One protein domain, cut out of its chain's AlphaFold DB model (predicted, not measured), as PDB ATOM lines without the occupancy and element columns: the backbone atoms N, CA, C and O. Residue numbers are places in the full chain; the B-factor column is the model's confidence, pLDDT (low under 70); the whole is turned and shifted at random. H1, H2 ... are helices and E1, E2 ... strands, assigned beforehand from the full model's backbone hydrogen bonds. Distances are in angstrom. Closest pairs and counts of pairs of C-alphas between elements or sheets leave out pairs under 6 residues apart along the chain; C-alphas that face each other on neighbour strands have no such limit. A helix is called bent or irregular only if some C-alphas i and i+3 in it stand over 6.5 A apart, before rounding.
ATOM      1  N   LYS A   6      19.004  -5.787  40.796       97.44
ATOM      2  CA  LYS A   6      18.263  -6.549  41.804       97.44
ATOM      3  C   LYS A   6      18.669  -8.030  41.827       97.44
ATOM      4  O   LYS A   6      18.757  -8.611  42.905       97.44
ATOM      5  N   ALA A   7      18.931  -8.638  40.667       97.88
ATOM      6  CA  ALA A   7      19.409 -10.019  40.597       97.88
ATOM      7  C   ALA A   7      20.862 -10.138  41.076       97.88
ATOM      8  O   ALA A   7      21.194 -11.105  41.755       97.88
ATOM      9  N   VAL A   8      21.694  -9.122  40.821       98.12
ATOM     10  CA  VAL A   8      23.075  -9.070  41.335       98.12
ATOM     11  C   VAL A   8      23.099  -9.064  42.861       98.12
ATOM     12  O   VAL A   8      23.871  -9.802  43.463       98.12
ATOM     13  N   LEU A   9      22.220  -8.279  43.492       98.19
ATOM     14  CA  LEU A   9      22.072  -8.248  44.951       98.19
ATOM     15  C   LEU A   9      21.573  -9.579  45.526       98.19
ATOM     16  O   LEU A   9      21.975  -9.955  46.622       98.19
ATOM     17  N   ALA A  10      20.708 -10.293  44.803       98.12
ATOM     18  CA  ALA A  10      20.158 -11.568  45.260       98.12
ATOM     19  C   ALA A  10      21.142 -12.739  45.099       98.12
ATOM     20  O   ALA A  10      21.193 -13.623  45.953       98.12
ATOM     21  N   ALA A  11      21.906 -12.759  44.005       98.50
ATOM     22  CA  ALA A  11      22.779 -13.868  43.635       98.50
ATOM     23  C   ALA A  11      24.040 -13.368  42.900       98.50
ATOM     24  O   ALA A  11      24.185 -13.579  41.695       98.50
ATOM     25  N   PRO A  12      24.993 -12.730  43.603       98.56
ATOM     26  CA  PRO A  12      26.182 -12.163  42.968       98.56
ATOM     27  C   PRO A  12      27.059 -13.217  42.283       98.56
ATOM     28  O   PRO A  12      27.692 -12.903  41.284       98.56
ATOM     29  N   GLY A  13      27.072 -14.465  42.771       98.56
ATOM     30  CA  GLY A  13      27.748 -15.576  42.090       98.56
ATOM     31  C   GLY A  13      27.180 -15.822  40.689       98.56
ATOM     32  O   GLY A  13      27.924 -15.797  39.720       98.56
ATOM     33  N   ALA A  14      25.852 -15.904  40.563       98.38
ATOM     34  CA  ALA A  14      25.193 -16.060  39.266       98.38
ATOM     35  C   ALA A  14      25.404 -14.843  38.347       98.38
ATOM     36  O   ALA A  14      25.465 -14.988  37.129       98.38
ATOM     37  N   ALA A  15      25.525 -13.641  38.915       98.19
ATOM     38  CA  ALA A  15      25.881 -12.448  38.153       98.19
ATOM     39  C   ALA A  15      27.329 -12.497  37.632       98.19
ATOM     40  O   ALA A  15      27.586 -12.076  36.507       98.19
ATOM     41  N   ALA A  16      28.271 -13.024  38.421       98.31
ATOM     42  CA  ALA A  16      29.650 -13.241  37.988       98.31
ATOM     43  C   ALA A  16      29.734 -14.306  36.882       98.31
ATOM     44  O   ALA A  16      30.384 -14.065  35.866       98.31
ATOM     45  N   ASP A  17      29.014 -15.420  37.031       97.94
ATOM     46  CA  ASP A  17      28.928 -16.467  36.004       97.94
ATOM     47  C   ASP A  17      28.334 -15.915  34.699       97.94
ATOM     48  O   ASP A  17      28.836 -16.185  33.609       97.94
ATOM     49  N   HIS A  18      27.297 -15.075  34.800       97.12
ATOM     50  CA  HIS A  18      26.724 -14.378  33.647       97.12
ATOM     51  C   HIS A  18      27.762 -13.514  32.925       97.12
ATOM     52  O   HIS A  18      27.877 -13.595  31.704       97.12
ATOM     53  N   LEU A  19      28.555 -12.727  33.660       96.81
ATOM     54  CA  LEU A  19      29.601 -11.884  33.068       96.81
ATOM     55  C   LEU A  19      30.686 -12.687  32.331       96.81
ATOM     56  O   LEU A  19      31.254 -12.168  31.374       96.81
ATOM     57  N   LEU A  20      30.968 -13.924  32.751       95.50
ATOM     58  CA  LEU A  20      31.975 -14.787  32.120       95.50
ATOM     59  C   LEU A  20      31.488 -15.499  30.857       95.50
ATOM     60  O   LEU A  20      32.309 -15.913  30.041       95.50
ATOM     61  N   HIS A  21      30.177 -15.698  30.714       93.00
ATOM     62  CA  HIS A  21      29.633 -16.635  29.723       93.00
ATOM     63  C   HIS A  21      28.622 -16.028  28.754       93.00
ATOM     64  O   HIS A  21      28.303 -16.654  27.748       93.00
ATOM     65  N   ALA A  22      28.089 -14.840  29.039       85.06
ATOM     66  CA  ALA A  22      27.060 -14.237  28.199       85.06
ATOM     67  C   ALA A  22      27.614 -13.484  26.973       85.06
ATOM     68  O   ALA A  22      26.822 -13.002  26.167       85.06
ATOM     69  N   ASP A  23      28.940 -13.338  26.848       84.19
ATOM     70  CA  ASP A  23      29.619 -12.554  25.801       84.19
ATOM     71  C   ASP A  23      29.095 -11.106  25.663       84.19
ATOM     72  O   ASP A  23      29.188 -10.474  24.610       84.19
ATOM     73  N   THR A  24      28.531 -10.548  26.741       88.19
ATOM     74  CA  THR A  24      27.899  -9.217  26.740       88.19
ATOM     75  C   THR A  24      28.844  -8.086  27.128       88.19
ATOM     76  O   THR A  24      28.559  -6.923  26.840       88.19
ATOM     77  N   VAL A  25      29.968  -8.405  27.775       92.81
ATOM     78  CA  VAL A  25      30.990  -7.440  28.189       92.81
ATOM     79  C   VAL A  25      32.348  -7.924  27.707       92.81
ATOM     80  O   VAL A  25      32.798  -9.012  28.054       92.81
ATOM     81  N   TYR A  26      33.030  -7.093  26.924       93.00
ATOM     82  CA  TYR A  26      34.373  -7.415  26.463       93.00
ATOM     83  C   TYR A  26      35.378  -7.430  27.628       93.00
ATOM     84  O   TYR A  26      35.406  -6.518  28.461       93.00
ATOM     85  N   GLY A  27      36.276  -8.416  27.605       95.25
ATOM     86  CA  GLY A  27      37.491  -8.427  28.416       95.25
ATOM     87  C   GLY A  27      37.324  -8.979  29.828       95.25
ATOM     88  O   GLY A  27      38.288  -8.932  30.581       95.25
ATOM     89  N   VAL A  28      36.163  -9.520  30.206       97.69
ATOM     90  CA  VAL A  28      36.016 -10.218  31.494       97.69
ATOM     91  C   VAL A  28      36.752 -11.559  31.424       97.69
ATOM     92  O   VAL A  28      36.280 -12.506  30.809       97.69
ATOM     93  N   GLU A  29      37.932 -11.633  32.035       97.12
ATOM     94  CA  GLU A  29      38.761 -12.847  32.073       97.12
ATOM     95  C   GLU A  29      38.453 -13.708  33.299       97.12
ATOM     96  O   GLU A  29      38.457 -14.935  33.231       97.12
ATOM     97  N   GLN A  30      38.174 -13.062  34.432       98.19
ATOM     98  CA  GLN A  30      37.748 -13.723  35.663       98.19
ATOM     99  C   GLN A  30      36.653 -12.895  36.324       98.19
ATOM    100  O   GLN A  30      36.710 -11.665  36.318       98.19
ATOM    101  N   ALA A  31      35.688 -13.574  36.937       98.31
ATOM    102  CA  ALA A  31      34.670 -12.957  37.765       98.31
ATOM    103  C   ALA A  31      34.359 -13.863  38.958       98.31
ATOM    104  O   ALA A  31      34.257 -15.080  38.819       98.31
ATOM    105  N   ALA A  32      34.193 -13.267  40.132       98.62
ATOM    106  CA  ALA A  32      33.724 -13.959  41.322       98.62
ATOM    107  C   ALA A  32      32.739 -13.071  42.076       98.62
ATOM    108  O   ALA A  32      32.994 -11.883  42.282       98.62
ATOM    109  N   GLY A  33      31.627 -13.653  42.518       98.56
ATOM    110  CA  GLY A  33      30.573 -12.931  43.213       98.56
ATOM    111  C   GLY A  33      30.225 -13.545  44.560       98.56
ATOM    112  O   GLY A  33      30.109 -14.761  44.686       98.56
ATOM    113  N   ARG A  34      30.035 -12.708  45.583       98.62
ATOM    114  CA  ARG A  34      29.572 -13.143  46.912       98.62
ATOM    115  C   ARG A  34      28.762 -12.064  47.617       98.62
ATOM    116  O   ARG A  34      28.920 -10.878  47.340       98.62
ATOM    117  N   ILE A  35      27.927 -12.480  48.562       98.56
ATOM    118  CA  ILE A  35      27.264 -11.551  49.478       98.56
ATOM    119  C   ILE A  35      28.278 -11.114  50.537       98.56
ATOM    120  O   ILE A  35      28.939 -11.938  51.170       98.56
ATOM    121  N   GLY A  36      28.431  -9.806  50.688       96.62
ATOM    122  CA  GLY A  36      29.262  -9.163  51.691       96.62
ATOM    123  C   GLY A  36      28.460  -8.644  52.890       96.62
ATOM    124  O   GLY A  36      27.248  -8.854  52.996       96.62
ATOM    125  N   PRO A  37      29.135  -7.932  53.807       95.00
ATOM    126  CA  PRO A  37      28.494  -7.303  54.957       95.00
ATOM    127  C   PRO A  37      27.345  -6.371  54.556       95.00
ATOM    128  O   PRO A  37      27.392  -5.711  53.518       95.00
ATOM    129  N   GLY A  38      26.307  -6.310  55.394       94.81
ATOM    130  CA  GLY A  38      25.150  -5.439  55.162       94.81
ATOM    131  C   GLY A  38      24.315  -5.807  53.929       94.81
ATOM    132  O   GLY A  38      23.574  -4.961  53.438       94.81
ATOM    133  N   GLY A  39      24.450  -7.033  53.409       96.75
ATOM    134  CA  GLY A  39      23.719  -7.497  52.225       96.75
ATOM    135  C   GLY A  39      24.226  -6.907  50.908       96.75
ATOM    136  O   GLY A  39      23.528  -6.985  49.903       96.75
ATOM    137  N   ALA A  40      25.415  -6.296  50.898       98.19
ATOM    138  CA  ALA A  40      26.018  -5.805  49.666       98.19
ATOM    139  C   ALA A  40      26.438  -6.972  48.760       98.19
ATOM    140  O   ALA A  40      26.977  -7.971  49.235       98.19
ATOM    141  N   ALA A  41      26.264  -6.829  47.450       98.69
ATOM    142  CA  ALA A  41      26.894  -7.712  46.481       98.69
ATOM    143  C   ALA A  41      28.344  -7.274  46.254       98.69
ATOM    144  O   ALA A  41      28.621  -6.108  45.971       98.69
ATOM    145  N   LEU A  42      29.269  -8.222  46.376       98.75
ATOM    146  CA  LEU A  42      30.675  -8.046  46.043       98.75
ATOM    147  C   LEU A  42      30.954  -8.790  44.742       98.75
ATOM    148  O   LEU A  42      30.756 -10.004  44.696       98.75
ATOM    149  N   LEU A  43      31.435  -8.077  43.727       98.75
ATOM    150  CA  LEU A  43      31.940  -8.663  42.486       98.75
ATOM    151  C   LEU A  43      33.427  -8.341  42.363       98.75
ATOM    152  O   LEU A  43      33.810  -7.178  42.431       98.75
ATOM    153  N   GLU A  44      34.268  -9.350  42.196       98.69
ATOM    154  CA  GLU A  44      35.688  -9.185  41.885       98.69
ATOM    155  C   GLU A  44      35.928  -9.628  40.451       98.69
ATOM    156  O   GLU A  44      35.558 -10.742  40.089       98.69
ATOM    157  N   LEU A  45      36.513  -8.745  39.648       98.50
ATOM    158  CA  LEU A  45      36.696  -8.931  38.215       98.50
ATOM    159  C   LEU A  45      38.168  -8.772  37.838       98.50
ATOM    160  O   LEU A  45      38.852  -7.897  38.375       98.50
ATOM    161  N   THR A  46      38.607  -9.571  36.870       98.50
ATOM    162  CA  THR A  46      39.853  -9.388  36.117       98.50
ATOM    163  C   THR A  46      39.472  -8.979  34.695       98.50
ATOM    164  O   THR A  46      38.749  -9.709  34.014       98.50
ATOM    165  N   LEU A  47      39.905  -7.791  34.275       98.12
ATOM    166  CA  LEU A  47      39.503  -7.128  33.039       98.12
ATOM    167  C   LEU A  47      40.711  -6.946  32.117       98.12
ATOM    168  O   LEU A  47      41.635  -6.196  32.432       98.12
ATOM    169  N   ARG A  48      40.699  -7.625  30.972       98.12
ATOM    170  CA  ARG A  48      41.702  -7.478  29.917       98.12
ATOM    171  C   ARG A  48      41.441  -6.221  29.095       98.12
ATOM    172  O   ARG A  48      40.289  -5.978  28.731       98.12
ATOM    173  N   PRO A  49      42.486  -5.480  28.704       97.75
ATOM    174  CA  PRO A  49      42.325  -4.318  27.843       97.75
ATOM    175  C   PRO A  49      41.799  -4.705  26.451       97.75
ATOM    176  O   PRO A  49      41.841  -5.863  26.022       97.75
ATOM    177  N   LEU A  50      41.310  -3.707  25.708       96.56
ATOM    178  CA  LEU A  50      40.965  -3.870  24.291       96.56
ATOM    179  C   LEU A  50      42.188  -4.374  23.500       96.56
ATOM    180  O   LEU A  50      43.299  -3.946  23.814       96.56
ATOM    181  N   PRO A  51      42.038  -5.178  22.428       96.44
ATOM    182  CA  PRO A  51      43.187  -5.817  21.773       96.44
ATOM    183  C   PRO A  51      44.204  -4.816  21.208       96.44
ATOM    184  O   PRO A  51      45.396  -5.097  21.126       96.44
ATOM    185  N   ALA A  52      43.744  -3.630  20.801       96.81
ATOM    186  CA  ALA A  52      44.631  -2.554  20.373       96.81
ATOM    187  C   ALA A  52      45.482  -2.008  21.529       96.81
ATOM    188  O   ALA A  52      46.683  -1.835  21.365       96.81
ATOM    189  N   LEU A  53      44.873  -1.826  22.700       97.44
ATOM    190  CA  LEU A  53      45.541  -1.334  23.900       97.44
ATOM    191  C   LEU A  53      46.435  -2.407  24.535       97.44
ATOM    192  O   LEU A  53      47.493  -2.090  25.067       97.44
ATOM    193  N   GLU A  54      46.070  -3.686  24.422       97.44
ATOM    194  CA  GLU A  54      46.935  -4.801  24.818       97.44
ATOM    195  C   GLU A  54      48.253  -4.800  24.031       97.44
ATOM    196  O   GLU A  54      49.326  -4.947  24.615       97.44
ATOM    197  N   ARG A  55      48.193  -4.551  22.714       97.62
ATOM    198  CA  ARG A  55      49.392  -4.380  21.870       97.62
ATOM    199  C   ARG A  55      50.230  -3.163  22.264       97.62
ATOM    200  O   ARG A  55      51.426  -3.152  22.003       97.62
ATOM    201  N   GLU A  56      49.619  -2.170  22.904       97.62
ATOM    202  CA  GLU A  56      50.293  -1.012  23.508       97.62
ATOM    203  C   GLU A  56      50.707  -1.263  24.972       97.62
ATOM    204  O   GLU A  56      51.118  -0.344  25.683       97.62
ATOM    205  N   HIS A  57      50.623  -2.511  25.437       97.31
ATOM    206  CA  HIS A  57      50.984  -2.941  26.785       97.31
ATOM    207  C   HIS A  57      50.144  -2.307  27.898       97.31
ATOM    208  O   HIS A  57      50.656  -2.084  28.997       97.31
ATOM    209  N   TYR A  58      48.872  -1.987  27.644       97.50
ATOM    210  CA  TYR A  58      47.943  -1.682  28.733       97.50
ATOM    211  C   TYR A  58      47.810  -2.915  29.643       97.50
ATOM    212  O   TYR A  58      47.833  -4.043  29.144       97.50
ATOM    213  N   PRO A  59      47.709  -2.733  30.968       96.56
ATOM    214  CA  PRO A  59      47.647  -3.847  31.896       96.56
ATOM    215  C   PRO A  59      46.259  -4.490  31.905       96.56
ATOM    216  O   PRO A  59      45.245  -3.833  31.671       96.56
ATOM    217  N   THR A  60      46.221  -5.772  32.261       97.56
ATOM    218  CA  THR A  60      45.015  -6.392  32.811       97.56
ATOM    219  C   THR A  60      44.753  -5.807  34.195       97.56
ATOM    220  O   THR A  60      45.651  -5.743  35.036       97.56
ATOM    221  N   GLU A  61      43.521  -5.379  34.440       97.50
ATOM    222  CA  GLU A  61      43.128  -4.689  35.666       97.50
ATOM    223  C   GLU A  61      42.288  -5.596  36.556       97.50
ATOM    224  O   GLU A  61      41.420  -6.327  36.081       97.50
ATOM    225  N   ARG A  62      42.500  -5.517  37.868       98.19
ATOM    226  CA  ARG A  62      41.653  -6.193  38.853       98.19
ATOM    227  C   ARG A  62      40.826  -5.163  39.598       98.19
ATOM    228  O   ARG A  62      41.351  -4.145  40.043       98.19
ATOM    229  N   VAL A  63      39.534  -5.414  39.767       98.50
ATOM    230  CA  VAL A  63      38.624  -4.471  40.429       98.50
ATOM    231  C   VAL A  63      37.605  -5.201  41.289       98.50
ATOM    232  O   VAL A  63      37.068  -6.233  40.898       98.50
ATOM    233  N   ARG A  64      37.319  -4.650  42.470       98.62
ATOM    234  CA  ARG A  64      36.188  -5.053  43.307       98.62
ATOM    235  C   ARG A  64      35.080  -4.018  43.201       98.62
ATOM    236  O   ARG A  64      35.280  -2.869  43.581       98.62
ATOM    237  N   LEU A  65      33.904  -4.438  42.761       98.62
ATOM    238  CA  LEU A  65      32.679  -3.668  42.888       98.62
ATOM    239  C   LEU A  65      31.969  -4.048  44.187       98.62
ATOM    240  O   LEU A  65      31.841  -5.226  44.523       98.62
ATOM    241  N   VAL A  66      31.492  -3.035  44.901       98.44
ATOM    242  CA  VAL A  66      30.601  -3.161  46.053       98.44
ATOM    243  C   VAL A  66      29.290  -2.494  45.679       98.44
ATOM    244  O   VAL A  66      29.245  -1.277  45.510       98.44
ATOM    245  N   ILE A  67      28.238  -3.292  45.545       98.31
ATOM    246  CA  ILE A  67      26.898  -2.829  45.191       98.31
ATOM    247  C   ILE A  67      26.033  -2.980  46.435       98.31
ATOM    248  O   ILE A  67      25.792  -4.089  46.913       98.31
ATOM    249  N   ARG A  68      25.612  -1.856  47.004       97.88
ATOM    250  CA  ARG A  68      24.821  -1.822  48.238       97.88
ATOM    251  C   ARG A  68      23.338  -2.094  47.946       97.88
ATOM    252  O   ARG A  68      22.902  -1.903  46.813       97.88
ATOM    253  N   PRO A  69      22.534  -2.486  48.954       97.38
ATOM    254  CA  PRO A  69      21.093  -2.694  48.772       97.38
ATOM    255  C   PRO A  69      20.315  -1.469  48.265       97.38
ATOM    256  O   PRO A  69      19.225  -1.624  47.724       97.38
ATOM    257  N   ASP A  70      20.865  -0.262  48.436       96.19
ATOM    258  CA  ASP A  70      20.327   0.999  47.908       96.19
ATOM    259  C   ASP A  70      20.822   1.328  46.485       96.19
ATOM    260  O   ASP A  70      20.589   2.429  45.993       96.19
ATOM    261  N   TYR A  71      21.500   0.378  45.832       95.62
ATOM    262  CA  TYR A  71      22.113   0.486  44.506       95.62
ATOM    263  C   TYR A  71      23.265   1.486  44.395       95.62
ATOM    264  O   TYR A  71      23.759   1.736  43.293       95.62
ATOM    265  N   THR A  72      23.768   1.998  45.520       95.44
ATOM    266  CA  THR A  72      25.047   2.710  45.529       95.44
ATOM    267  C   THR A  72      26.161   1.746  45.134       95.44
ATOM    268  O   THR A  72      26.261   0.639  45.677       95.44
ATOM    269  N   VAL A  73      27.015   2.178  44.207       97.06
ATOM    270  CA  VAL A  73      28.143   1.392  43.705       97.06
ATOM    271  C   VAL A  73      29.456   2.056  44.080       97.06
ATOM    272  O   VAL A  73      29.638   3.252  43.867       97.06
ATOM    273  N   HIS A  74      30.390   1.243  44.561       97.62
ATOM    274  CA  HIS A  74      31.787   1.614  44.752       97.62
ATOM    275  C   HIS A  74      32.679   0.664  43.955       97.62
ATOM    276  O   HIS A  74      32.478  -0.550  44.009       97.62
ATOM    277  N   ALA A  75      33.674   1.193  43.243       98.06
ATOM    278  CA  ALA A  75      34.630   0.400  42.471       98.06
ATOM    279  C   ALA A  75      36.054   0.616  42.995       98.06
ATOM    280  O   ALA A  75      36.573   1.730  42.980       98.06
ATOM    281  N   PHE A  76      36.697  -0.457  43.445       97.62
ATOM    282  CA  PHE A  76      38.022  -0.438  44.055       97.62
ATOM    283  C   PHE A  76      39.018  -1.193  43.173       97.62
ATOM    284  O   PHE A  76      38.947  -2.423  43.112       97.62
ATOM    285  N   PRO A  77      39.956  -0.502  42.509       97.06
ATOM    286  CA  PRO A  77      41.052  -1.155  41.811       97.06
ATOM    287  C   PRO A  77      41.895  -1.939  42.821       97.06
ATOM    288  O   PRO A  77      42.373  -1.381  43.815       97.06
ATOM    289  N   LEU A  78      42.061  -3.233  42.578       95.25
ATOM    290  CA  LEU A  78      42.897  -4.123  43.375       95.25
ATOM    291  C   LEU A  78      44.357  -3.991  42.919       95.25
ATOM    292  O   LEU A  78      44.626  -3.493  41.829       95.25
ATOM    293  N   ASP A  79      45.300  -4.368  43.785       88.00
ATOM    294  CA  ASP A  79      46.747  -4.326  43.505       88.00
ATOM    295  C   ASP A  79      47.249  -2.942  43.031       88.00
ATOM    296  O   ASP A  79      48.163  -2.810  42.221       88.00
ATOM    297  N   SER A  80      46.620  -1.876  43.540       85.50
ATOM    298  CA  SER A  80      46.767  -0.502  43.043       85.50
ATOM    299  C   SER A  80      47.439   0.462  44.027       85.50
ATOM    300  O   SER A  80      47.358   1.680  43.842       85.50
ATOM    301  N   ALA A  81      48.063  -0.068  45.085       79.88
ATOM    302  CA  ALA A  81      48.607   0.717  46.196       79.88
ATOM    303  C   ALA A  81      49.652   1.747  45.735       79.88
ATOM    304  O   ALA A  81      49.589   2.901  46.153       79.88
ATOM    305  N   ASP A  82      50.520   1.356  44.802       86.94
ATOM    306  CA  ASP A  82      51.625   2.192  44.313       86.94
ATOM    307  C   ASP A  82      51.277   2.984  43.041       86.94
ATOM    308  O   ASP A  82      52.129   3.639  42.442       86.94
ATOM    309  N   ARG A  83      50.014   2.934  42.595       91.00
ATOM    310  CA  ARG A  83      49.572   3.562  41.343       91.00
ATOM    311  C   ARG A  83      48.849   4.882  41.608       91.00
ATOM    312  O   ARG A  83      47.913   4.954  42.412       91.00
ATOM    313  N   ALA A  84      49.231   5.918  40.860       92.62
ATOM    314  CA  ALA A  84      48.568   7.219  40.883       92.62
ATOM    315  C   ALA A  84      47.178   7.162  40.220       92.62
ATOM    316  O   ALA A  84      47.028   6.649  39.107       92.62
ATOM    317  N   PHE A  85      46.182   7.608  40.995       93.50
ATOM    318  CA  PHE A  85      44.766   7.865  40.693       93.50
ATOM    319  C   PHE A  85      44.506   9.305  40.251       93.50
ATOM    320  O   PHE A  85      44.617  10.159  41.128       93.50
ATOM    321  N   LYS A  86      44.098   9.594  39.003       94.31
ATOM    322  CA  LYS A  86      43.510  10.907  38.706       94.31
ATOM    323  C   LYS A  86      42.088  10.984  39.257       94.31
ATOM    324  O   LYS A  86      41.799  11.855  40.067       94.31
ATOM    325  N   HIS A  87      41.216  10.037  38.911       93.38
ATOM    326  CA  HIS A  87      39.805  10.023  39.308       93.38
ATOM    327  C   HIS A  87      39.524   8.978  40.394       93.38
ATOM    328  O   HIS A  87      38.831   7.978  40.183       93.38
ATOM    329  N   ARG A  88      40.002   9.270  41.610       91.69
ATOM    330  CA  ARG A  88      39.546   8.614  42.846       91.69
ATOM    331  C   ARG A  88      38.796   9.599  43.736       91.69
ATOM    332  O   ARG A  88      39.149  10.775  43.811       91.69
ATOM    333  N   ASN A  89      37.794   9.104  44.451       90.81
ATOM    334  CA  ASN A  89      37.148   9.861  45.515       90.81
ATOM    335  C   ASN A  89      38.125  10.102  46.680       90.81
ATOM    336  O   ASN A  89      39.063   9.321  46.889       90.81
ATOM    337  N   PRO A  90      37.926  11.171  47.469       87.94
ATOM    338  CA  PRO A  90      38.743  11.414  48.650       87.94
ATOM    339  C   PRO A  90      38.565  10.304  49.707       87.94
ATOM    340  O   PRO A  90      37.618   9.509  49.651       87.94
ATOM    341  N   PRO A  91      39.467  10.231  50.703       88.06
ATOM    342  CA  PRO A  91      39.263   9.395  51.881       88.06
ATOM    343  C   PRO A  91      37.892   9.648  52.542       88.06
ATOM    344  O   PRO A  91      37.399  10.777  52.504       88.06
ATOM    345  N   PRO A  92      37.284   8.629  53.177       90.56
ATOM    346  CA  PRO A  92      37.893   7.342  53.524       90.56
ATOM    347  C   PRO A  92      37.804   6.264  52.434       90.56
ATOM    348  O   PRO A  92      38.548   5.293  52.513       90.56
ATOM    349  N   LEU A  93      36.930   6.409  51.432       90.50
ATOM    350  CA  LEU A  93      36.650   5.319  50.488       90.50
ATOM    351  C   LEU A  93      37.773   5.113  49.471       90.50
ATOM    352  O   LEU A  93      38.225   3.986  49.301       90.50
ATOM    353  N   ARG A  94      38.268   6.181  48.829       91.19
ATOM    354  CA  ARG A  94      39.291   6.073  47.767       91.19
ATOM    355  C   ARG A  94      38.904   5.125  46.615       91.19
ATOM    356  O   ARG A  94      39.785   4.578  45.946       91.19
ATOM    357  N   ASP A  95      37.607   4.931  46.387       95.44
ATOM    358  CA  ASP A  95      37.057   4.248  45.216       95.44
ATOM    359  C   ASP A  95      37.166   5.131  43.964       95.44
ATOM    360  O   ASP A  95      37.476   6.323  44.043       95.44
ATOM    361  N   LEU A  96      36.951   4.542  42.789       95.31
ATOM    362  CA  LEU A  96      36.917   5.287  41.534       95.31
ATOM    363  C   LEU A  96      35.768   6.299  41.544       95.31
ATOM    364  O   LEU A  96      34.625   5.966  41.861       95.31
ATOM    365  N   CYS A  97      36.065   7.528  41.130       93.25
ATOM    366  CA  CYS A  97      35.040   8.522  40.848       93.25
ATOM    367  C   CYS A  97      34.465   8.246  39.452       93.25
ATOM    368  O   CYS A  97      34.985   8.747  38.459       93.25
ATOM    369  N   LEU A  98      33.434   7.398  39.376       92.50
ATOM    370  CA  LEU A  98      32.845   6.967  38.100       92.50
ATOM    371  C   LEU A  98      31.945   8.030  37.457       92.50
ATOM    372  O   LEU A  98      31.803   8.060  36.237       92.50
ATOM    373  N   GLN A  99      31.290   8.855  38.277       89.56
ATOM    374  CA  GLN A  99      30.300   9.847  37.855       89.56
ATOM    375  C   GLN A  99      30.006  10.840  38.985       89.56
ATOM    376  O   GLN A  99      30.156  10.498  40.161       89.56
ATOM    377  N   TYR A 100      29.520  12.039  38.653       86.12
ATOM    378  CA  TYR A 100      29.020  12.989  39.647       86.12
ATOM    379  C   TYR A 100      27.503  12.815  39.836       86.12
ATOM    380  O   TYR A 100      26.772  12.933  38.862       86.12
ATOM    381  N   PRO A 101      26.974  12.565  41.053       82.44
ATOM    382  CA  PRO A 101      25.556  12.234  41.255       82.44
ATOM    383  C   PRO A 101      24.540  13.258  40.733       82.44
ATOM    384  O   PRO A 101      23.402  12.885  40.454       82.44
ATOM    385  N   GLY A 102      24.931  14.531  40.625       80.19
ATOM    386  CA  GLY A 102      24.055  15.595  40.140       80.19
ATOM    387  C   GLY A 102      23.915  15.658  38.619       80.19
ATOM    388  O   GLY A 102      22.989  16.320  38.160       80.19
ATOM    389  N   ASP A 103      24.788  14.999  37.849       83.44
ATOM    390  CA  ASP A 103      24.742  15.063  36.383       83.44
ATOM    391  C   ASP A 103      23.407  14.524  35.830       83.44
ATOM    392  O   ASP A 103      22.692  13.754  36.488       83.44
ATOM    393  N   ASP A 104      23.059  14.909  34.599       84.56
ATOM    394  CA  ASP A 104      21.896  14.343  33.905       84.56
ATOM    395  C   ASP A 104      22.004  12.809  33.860       84.56
ATOM    396  O   ASP A 104      23.093  12.254  33.704       84.56
ATOM    397  N   ALA A 105      20.882  12.100  33.996       86.62
ATOM    398  CA  ALA A 105      20.889  10.638  33.962       86.62
ATOM    399  C   ALA A 105      21.372  10.074  32.611       86.62
ATOM    400  O   ALA A 105      21.755   8.915  32.545       86.62
ATOM    401  N   ALA A 106      21.390  10.875  31.545       86.88
ATOM    402  CA  ALA A 106      22.027  10.537  30.276       86.88
ATOM    403  C   ALA A 106      23.554  10.412  30.354       86.88
ATOM    404  O   ALA A 106      24.151   9.684  29.564       86.88
ATOM    405  N   LEU A 107      24.184  11.136  31.282       86.25
ATOM    406  CA  LEU A 107      25.636  11.172  31.481       86.25
ATOM    407  C   LEU A 107      26.100  10.219  32.583       86.25
ATOM    408  O   LEU A 107      27.299  10.079  32.825       86.25
ATOM    409  N   ARG A 108      25.159   9.563  33.261       90.00
ATOM    410  CA  ARG A 108      25.422   8.667  34.380       90.00
ATOM    411  C   ARG A 108      24.955   7.269  34.058       90.00
ATOM    412  O   ARG A 108      23.989   7.069  33.332       90.00
ATOM    413  N   TRP A 109      25.600   6.312  34.697       94.38
ATOM    414  CA  TRP A 109      24.989   5.022  34.920       94.38
ATOM    415  C   TRP A 109      23.910   5.141  36.009       94.38
ATOM    416  O   TRP A 109      24.137   5.723  37.082       94.38
ATOM    417  N   ILE A 110      22.741   4.573  35.729       93.19
ATOM    418  CA  ILE A 110      21.654   4.326  36.682       93.19
ATOM    419  C   ILE A 110      21.336   2.828  36.720       93.19
ATOM    420  O   ILE A 110      21.670   2.082  35.802       93.19
ATOM    421  N   GLN A 111      20.672   2.366  37.779       93.94
ATOM    422  CA  GLN A 111      20.384   0.939  37.982       93.94
ATOM    423  C   GLN A 111      19.633   0.285  36.803       93.94
ATOM    424  O   GLN A 111      19.801  -0.909  36.555       93.94
ATOM    425  N   GLU A 112      18.816   1.051  36.073       93.44
ATOM    426  CA  GLU A 112      18.052   0.598  34.907       93.44
ATOM    427  C   GLU A 112      18.949   0.254  33.709       93.44
ATOM    428  O   GLU A 112      18.538  -0.534  32.857       93.44
ATOM    429  N   ASP A 113      20.174   0.787  33.658       94.88
ATOM    430  CA  ASP A 113      21.150   0.463  32.611       94.88
ATOM    431  C   ASP A 113      21.723  -0.958  32.769       94.88
ATOM    432  O   ASP A 113      22.278  -1.518  31.823       94.88
ATOM    433  N   GLY A 114      21.572  -1.563  33.952       96.94
ATOM    434  CA  GLY A 114      21.988  -2.936  34.225       96.94
ATOM    435  C   GLY A 114      23.485  -3.106  34.498       96.94
ATOM    436  O   GLY A 114      24.267  -2.149  34.534       96.94
ATOM    437  N   LEU A 115      23.874  -4.356  34.758       98.06
ATOM    438  CA  LEU A 115      25.224  -4.720  35.190       98.06
ATOM    439  C   LEU A 115      26.267  -4.504  34.088       98.06
ATOM    440  O   LEU A 115      27.356  -4.009  34.358       98.06
ATOM    441  N   GLU A 116      25.953  -4.849  32.846       97.94
ATOM    442  CA  GLU A 116      26.892  -4.779  31.725       97.94
ATOM    443  C   GLU A 116      27.337  -3.344  31.441       97.94
ATOM    444  O   GLU A 116      28.523  -3.086  31.216       97.94
ATOM    445  N   ALA A 117      26.402  -2.393  31.521       97.00
ATOM    446  CA  ALA A 117      26.700  -0.974  31.388       97.00
ATOM    447  C   ALA A 117      27.612  -0.484  32.523       97.00
ATOM    448  O   ALA A 117      28.557   0.266  32.270       97.00
ATOM    449  N   LEU A 118      27.386  -0.960  33.754       98.00
ATOM    450  CA  LEU A 118      28.238  -0.647  34.900       98.00
ATOM    451  C   LEU A 118      29.664  -1.177  34.711       98.00
ATOM    452  O   LEU A 118      30.625  -0.433  34.907       98.00
ATOM    453  N   ILE A 119      29.819  -2.442  34.304       98.25
ATOM    454  CA  ILE A 119      31.153  -3.025  34.090       98.25
ATOM    455  C   ILE A 119      31.861  -2.327  32.928       98.25
ATOM    456  O   ILE A 119      33.044  -2.020  33.036       98.25
ATOM    457  N   THR A 120      31.138  -1.991  31.859       97.50
ATOM    458  CA  THR A 120      31.690  -1.227  30.731       97.50
ATOM    459  C   THR A 120      32.181   0.156  31.170       97.50
ATOM    460  O   THR A 120      33.270   0.573  30.769       97.50
ATOM    461  N   LEU A 121      31.425   0.855  32.027       97.31
ATOM    462  CA  LEU A 121      31.837   2.133  32.611       97.31
ATOM    463  C   LEU A 121      33.129   1.983  33.426       97.31
ATOM    464  O   LEU A 121      34.078   2.730  33.194       97.31
ATOM    465  N   VAL A 122      33.185   1.001  34.331       98.19
ATOM    466  CA  VAL A 122      34.366   0.736  35.173       98.19
ATOM    467  C   VAL A 122      35.583   0.359  34.327       98.19
ATOM    468  O   VAL A 122      36.670   0.891  34.546       98.19
ATOM    469  N   HIS A 123      35.409  -0.515  33.335       98.12
ATOM    470  CA  HIS A 123      36.484  -0.950  32.448       98.12
ATOM    471  C   HIS A 123      37.052   0.237  31.657       98.12
ATOM    472  O   HIS A 123      38.255   0.487  31.697       98.12
ATOM    473  N   ARG A 124      36.189   1.037  31.017       97.44
ATOM    474  CA  ARG A 124      36.609   2.258  30.311       97.44
ATOM    475  C   ARG A 124      37.347   3.226  31.236       97.44
ATOM    476  O   ARG A 124      38.365   3.780  30.837       97.44
ATOM    477  N   HIS A 125      36.857   3.410  32.461       97.25
ATOM    478  CA  HIS A 125      37.484   4.295  33.443       97.25
ATOM    479  C   HIS A 125      38.915   3.862  33.775       97.25
ATOM    480  O   HIS A 125      39.827   4.683  33.768       97.25
ATOM    481  N   LEU A 126      39.142   2.564  33.992       97.69
ATOM    482  CA  LEU A 126      40.477   2.014  34.253       97.69
ATOM    483  C   LEU A 126      41.432   2.199  33.061       97.69
ATOM    484  O   LEU A 126      42.596   2.554  33.258       97.69
ATOM    485  N   LEU A 127      40.934   2.034  31.829       97.62
ATOM    486  CA  LEU A 127      41.711   2.312  30.616       97.62
ATOM    487  C   LEU A 127      42.098   3.795  30.521       97.62
ATOM    488  O   LEU A 127      43.229   4.113  30.161       97.62
ATOM    489  N   TYR A 128      41.197   4.709  30.882       97.56
ATOM    490  CA  TYR A 128      41.484   6.146  30.872       97.56
ATOM    491  C   TYR A 128      42.497   6.550  31.944       97.56
ATOM    492  O   TYR A 128      43.375   7.367  31.676       97.56
ATOM    493  N   GLU A 129      42.440   5.929  33.123       97.38
ATOM    494  CA  GLU A 129      43.461   6.104  34.161       97.38
ATOM    495  C   GLU A 129      44.846   5.676  33.668       97.38
ATOM    496  O   GLU A 129      45.843   6.339  33.955       97.38
ATOM    497  N   GLU A 130      44.931   4.592  32.893       97.50
ATOM    498  CA  GLU A 130      46.201   4.152  32.316       97.50
ATOM    499  C   GLU A 130      46.697   5.090  31.217       97.50
ATOM    500  O   GLU A 130      47.870   5.471  31.216       97.50
ATOM    501  N   ALA A 131      45.806   5.523  30.329       97.62
ATOM    502  CA  ALA A 131      46.138   6.502  29.300       97.62
ATOM    503  C   ALA A 131      46.647   7.818  29.913       97.62
ATOM    504  O   ALA A 131      47.643   8.385  29.447       97.62
ATOM    505  N   TRP A 132      46.020   8.273  31.002       97.44
ATOM    506  CA  TRP A 132      46.473   9.441  31.748       97.44
ATOM    507  C   TRP A 132      47.828   9.217  32.418       97.44
ATOM    508  O   TRP A 132      48.699  10.074  32.294       97.44
ATOM    509  N   ARG A 133      48.067   8.069  33.065       96.88
ATOM    510  CA  ARG A 133      49.388   7.766  33.648       96.88
ATOM    511  C   ARG A 133      50.510   7.822  32.609       96.88
ATOM    512  O   ARG A 133      51.619   8.229  32.939       96.88
ATOM    513  N   ARG A 134      50.223   7.428  31.366       96.56
ATOM    514  CA  ARG A 134      51.196   7.404  30.263       96.56
ATOM    515  C   ARG A 134      51.440   8.767  29.631       96.56
ATOM    516  O   ARG A 134      52.570   9.068  29.263       96.56
ATOM    517  N   SER A 135      50.389   9.563  29.464       96.81
ATOM    518  CA  SER A 135      50.432  10.788  28.650       96.81
ATOM    519  C   SER A 135      50.272  12.084  29.447       96.81
ATOM    520  O   SER A 135      50.437  13.171  28.900       96.81
ATOM    521  N   GLY A 136      49.875  11.997  30.717       96.00
ATOM    522  CA  GLY A 136      49.422  13.132  31.520       96.00
ATOM    523  C   GLY A 136      48.056  13.695  31.101       96.00
ATOM    524  O   GLY A 136      47.549  14.598  31.767       96.00
ATOM    525  N   THR A 137      47.436  13.164  30.041       94.62
ATOM    526  CA  THR A 137      46.198  13.686  29.442       94.62
ATOM    527  C   THR A 137      45.048  12.700  29.618       94.62
ATOM    528  O   THR A 137      45.198  11.505  29.370       94.62
ATOM    529  N   TRP A 138      43.888  13.191  30.053       94.75
ATOM    530  CA  TRP A 138      42.677  12.372  30.111       94.75
ATOM    531  C   TRP A 138      42.104  12.183  28.692       94.75
ATOM    532  O   TRP A 138      42.012  13.171  27.966       94.75
ATOM    533  N   PRO A 139      41.710  10.966  28.262       92.50
ATOM    534  CA  PRO A 139      41.335  10.711  26.858       92.50
ATOM    535  C   PRO A 139      39.998  11.300  26.391       92.50
ATOM    536  O   PRO A 139      39.633  11.142  25.228       92.50
ATOM    537  N   ALA A 140      39.235  11.915  27.289       89.44
ATOM    538  CA  ALA A 140      37.919  12.476  27.016       89.44
ATOM    539  C   ALA A 140      37.764  13.819  27.741       89.44
ATOM    540  O   ALA A 140      38.700  14.301  28.379       89.44
ATOM    541  N   GLU A 141      36.572  14.412  27.675       88.00
ATOM    542  CA  GLU A 141      36.256  15.570  28.501       88.00
ATOM    543  C   GLU A 141      36.472  15.240  29.987       88.00
ATOM    544  O   GLU A 141      35.831  14.356  30.558       88.00
ATOM    545  N   ASP A 142      37.438  15.931  30.587       86.88
ATOM    546  CA  ASP A 142      37.871  15.720  31.962       86.88
ATOM    547  C   ASP A 142      36.935  16.463  32.926       86.88
ATOM    548  O   ASP A 142      36.946  17.705  33.002       86.88
ATOM    549  N   ALA A 143      36.103  15.694  33.632       77.38
ATOM    550  CA  ALA A 143      35.163  16.216  34.613       77.38
ATOM    551  C   ALA A 143      35.917  16.749  35.848       77.38
ATOM    552  O   ALA A 143      36.788  16.057  36.386       77.38
ATOM    553  N   PRO A 144      35.590  17.957  36.346       77.12
ATOM    554  CA  PRO A 144      36.246  18.503  37.526       77.12
ATOM    555  C   PRO A 144      36.076  17.592  38.752       77.12
ATOM    556  O   PRO A 144      35.013  17.018  38.986       77.12
ATOM    557  N   HIS A 145      37.121  17.491  39.576       74.06
ATOM    558  CA  HIS A 145      37.044  16.766  40.843       74.06
ATOM    559  C   HIS A 145      36.253  17.549  41.898       74.06
ATOM    560  O   HIS A 145      36.317  18.777  41.966       74.06
ATOM    561  N   GLY A 146      35.588  16.816  42.793       70.81
ATOM    562  CA  GLY A 146      34.897  17.385  43.947       70.81
ATOM    563  C   GLY A 146      33.490  17.893  43.636       70.81
ATOM    564  O   GLY A 146      32.898  17.567  42.609       70.81
ATOM    565  N   GLN A 147      32.938  18.657  44.576       73.31
ATOM    566  CA  GLN A 147      31.608  19.247  44.445       73.31
ATOM    567  C   GLN A 147      31.694  20.539  43.614       73.31
ATOM    568  O   GLN A 147      32.565  21.368  43.893       73.31
ATOM    569  N   PRO A 148      30.822  20.741  42.611       76.06
ATOM    570  CA  PRO A 148      30.713  22.019  41.924       76.06
ATOM    571  C   PRO A 148      30.240  23.097  42.905       76.06
ATOM    572  O   PRO A 148      29.513  22.815  43.858       76.06
ATOM    573  N   ALA A 149      30.610  24.355  42.650       72.50
ATOM    574  CA  ALA A 149      30.141  25.481  43.460       72.50
ATOM    575  C   ALA A 149      28.604  25.595  43.449       72.50
ATOM    576  O   ALA A 149      27.997  25.928  44.465       72.50
ATOM    577  N   HIS A 150      27.976  25.275  42.310       70.12
ATOM    578  CA  HIS A 150      26.528  25.269  42.132       70.12
ATOM    579  C   HIS A 150      26.108  24.149  41.171       70.12
ATOM    580  O   HIS A 150      26.681  24.021  40.094       70.12
ATOM    581  N   GLY A 151      25.071  23.385  41.529       76.12
ATOM    582  CA  GLY A 151      24.410  22.436  40.626       76.12
ATOM    583  C   GLY A 151      25.296  21.272  40.166       76.12
ATOM    584  O   GLY A 151      25.688  20.425  40.971       76.12
ATOM    585  N   THR A 152      25.551  21.212  38.859       80.00
ATOM    586  CA  THR A 152      26.359  20.185  38.188       80.00
ATOM    587  C   THR A 152      27.651  20.782  37.660       80.00
ATOM    588  O   THR A 152      27.757  21.995  37.467       80.00
ATOM    589  N   HIS A 153      28.642  19.933  37.395       80.38
ATOM    590  CA  HIS A 153      29.827  20.404  36.688       80.38
ATOM    591  C   HIS A 153      29.440  20.848  35.270       80.38
ATOM    592  O   HIS A 153      28.625  20.187  34.620       80.38
ATOM    593  N   PRO A 154      29.966  21.984  34.783       80.88
ATOM    594  CA  PRO A 154      29.658  22.441  33.439       80.88
ATOM    595  C   PRO A 154      30.320  21.523  32.414       80.88
ATOM    596  O   PRO A 154      31.501  21.194  32.543       80.88
ATOM    597  N   LEU A 155      29.575  21.189  31.361       84.81
ATOM    598  CA  LEU A 155      30.146  20.597  30.155       84.81
ATOM    599  C   LEU A 155      31.099  21.612  29.517       84.81
ATOM    600  O   LEU A 155      30.720  22.762  29.279       84.81
ATOM    601  N   ARG A 156      32.342  21.211  29.281       84.25
ATOM    602  CA  ARG A 156      33.458  22.066  28.868       84.25
ATOM    603  C   ARG A 156      33.626  22.146  27.357       84.25
ATOM    604  O   ARG A 156      34.132  23.159  26.882       84.25
ATOM    605  N   THR A 157      33.227  21.117  26.613       85.44
ATOM    606  CA  THR A 157      33.369  21.089  25.148       85.44
ATOM    607  C   THR A 157      32.047  21.403  24.452       85.44
ATOM    608  O   THR A 157      30.967  21.069  24.950       85.44
ATOM    609  N   ALA A 158      32.116  22.074  23.300       86.00
ATOM    610  CA  ALA A 158      30.929  22.452  22.533       86.00
ATOM    611  C   ALA A 158      30.203  21.211  21.988       86.00
ATOM    612  O   ALA A 158      28.974  21.165  21.951       86.00
ATOM    613  N   GLU A 159      30.973  20.188  21.631       87.25
ATOM    614  CA  GLU A 159      30.505  18.901  21.137       87.25
ATOM    615  C   GLU A 159      29.643  18.196  22.193       87.25
ATOM    616  O   GLU A 159      28.495  17.839  21.918       87.25
ATOM    617  N   THR A 160      30.139  18.070  23.433       86.12
ATOM    618  CA  THR A 160      29.358  17.455  24.518       86.12
ATOM    619  C   THR A 160      28.136  18.303  24.874       86.12
ATOM    620  O   THR A 160      27.060  17.754  25.106       86.12
ATOM    621  N   GLN A 161      28.249  19.636  24.871       86.50
ATOM    622  CA  GLN A 161      27.107  20.530  25.113       86.50
ATOM    623  C   GLN A 161      25.991  20.363  24.071       86.50
ATOM    624  O   GLN A 161      24.807  20.383  24.426       86.50
ATOM    625  N   GLN A 162      26.353  20.208  22.795       86.12
ATOM    626  CA  GLN A 162      25.401  20.011  21.705       86.12
ATOM    627  C   GLN A 162      24.668  18.674  21.848       86.12
ATOM    628  O   GLN A 162      23.437  18.632  21.767       86.12
ATOM    629  N   GLU A 163      25.407  17.598  22.114       87.69
ATOM    630  CA  GLU A 163      24.837  16.255  22.224       87.69
ATOM    631  C   GLU A 163      24.054  16.051  23.527       87.69
ATOM    632  O   GLU A 163      23.029  15.368  23.521       87.69
ATOM    633  N   ALA A 164      24.442  16.685  24.638       84.12
ATOM    634  CA  ALA A 164      23.774  16.501  25.929       84.12
ATOM    635  C   ALA A 164      22.261  16.763  25.863       84.12
ATOM    636  O   ALA A 164      21.480  16.038  26.473       84.12
ATOM    637  N   ARG A 165      21.820  17.741  25.061       79.88
ATOM    638  CA  ARG A 165      20.387  18.030  24.870       79.88
ATOM    639  C   ARG A 165      19.642  16.911  24.151       79.88
ATOM    640  O   ARG A 165      18.476  16.676  24.443       79.88
ATOM    641  N   ARG A 166      20.301  16.251  23.198       85.19
ATOM    642  CA  ARG A 166      19.731  15.149  22.418       85.19
ATOM    643  C   ARG A 166      19.565  13.893  23.267       85.19
ATOM    644  O   ARG A 166      18.597  13.164  23.081       85.19
ATOM    645  N   TRP A 167      20.522  13.641  24.156       85.44
ATOM    646  CA  TRP A 167      20.583  12.413  24.946       85.44
ATOM    647  C   TRP A 167      19.966  12.540  26.338       85.44
ATOM    648  O   TRP A 167      19.782  11.509  26.980       85.44
ATOM    649  N   ALA A 168      19.631  13.760  26.779       82.06
ATOM    650  CA  ALA A 168      19.028  14.040  28.078       82.06
ATOM    651  C   ALA A 168      17.880  13.071  28.386       82.06
ATOM    652  O   ALA A 168      16.901  12.960  27.639       82.06
TER     653      ALA A 168
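This is residues 6 to 168 of the 181 residues of an uncharacterized protein of Streptomyces sp. NTK 937 (UniProt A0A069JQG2). A twisted sheet of four strands forms a wall, with H2 along the E1 side of one face and the long, kinked H4 slanting over the same face near E3. H5, reached by a long link, is set well off from the sheet, and H3 lies in the turn between E2 and E3. The printed part has 163 residues, in the order H1 H2 E1 E2 H3 E3 E4 H4 H5; the sheet's order is E1 E2 E3 E4, all antiparallel, and the class is mixed, helices and strands. The whole is compact, with a radius of gyration of the C-alphas of 16.1 A, and rounded, spanning 42 by 38 by 33 A.

Start at H1, residues 6 to 10, and H2, residues 12 to 21: they only just touch, with 3 pairs of C-alphas within 8 A, and only at the corner. Their closest C-alphas are those of Val 8 and Ala 15, 5.4 A apart. Next comes the hairpin of E1, residues 28 to 35, and E2, residues 41 to 47, where N 32 and O 44 are within hydrogen-bond range at 2.9 A. H2 is on the sheet at a height of 7.1 A and runs along the strands, at 4 degrees to E1 on the local plane; the closest C-alphas of the two are those of Gly 13 and Gly 33, 4.0 A apart. H1 is on the same face, over E2. H3, residues 51 to 55, is not on the sheet. E3, residues 61 to 67, is antiparallel to E2, with N 41 and O 67 at 2.8 A. It forms a hairpin with E4, residues 73 to 77, with N 64 and O 76 at 2.8 A. H4, residues 111 to 135, is on the same face at a height of 9.3 A, slantwise to the strands at 37 degrees to E3 on the local plane. H4 and H2 are close but not clearly touching; Leu 19 and Glu 116 have their closest C-alphas, 7.7 A apart. H5, residues 158 to 167, is apart from H4. H1, H2 and H3 have every O i to N i+4 pair within hydrogen-bond range; H4 has 18 of 21 and H5 4 of 6.

Find C-alpha 6 at (18.263, -6.549, 41.804), where H1 begins. H2 measures 14.4 A, E1 20.0 A, E2 18.4 A, E3 18.9 A and E4 13.3 A. H4 begins at C-alpha 111, (20.384, 0.939, 37.982), and measures 33.0 A; it is irregular, with C-alphas 112 and 115 8.9 A apart, and has a kink of 57 degrees near residue 118. H5, 14.6 A, ends at C-alpha 167, (20.583, 12.413, 24.946).

The C-alphas of His 21 and Ala 149, the two farthest apart, are 44.3 A apart. The printed part has no cut. The long links are E4 to H4, 33 residues, and H4 to H5, 22 residues. Mean pLDDT of the printed part is 92.6, and no printed residue is under 70.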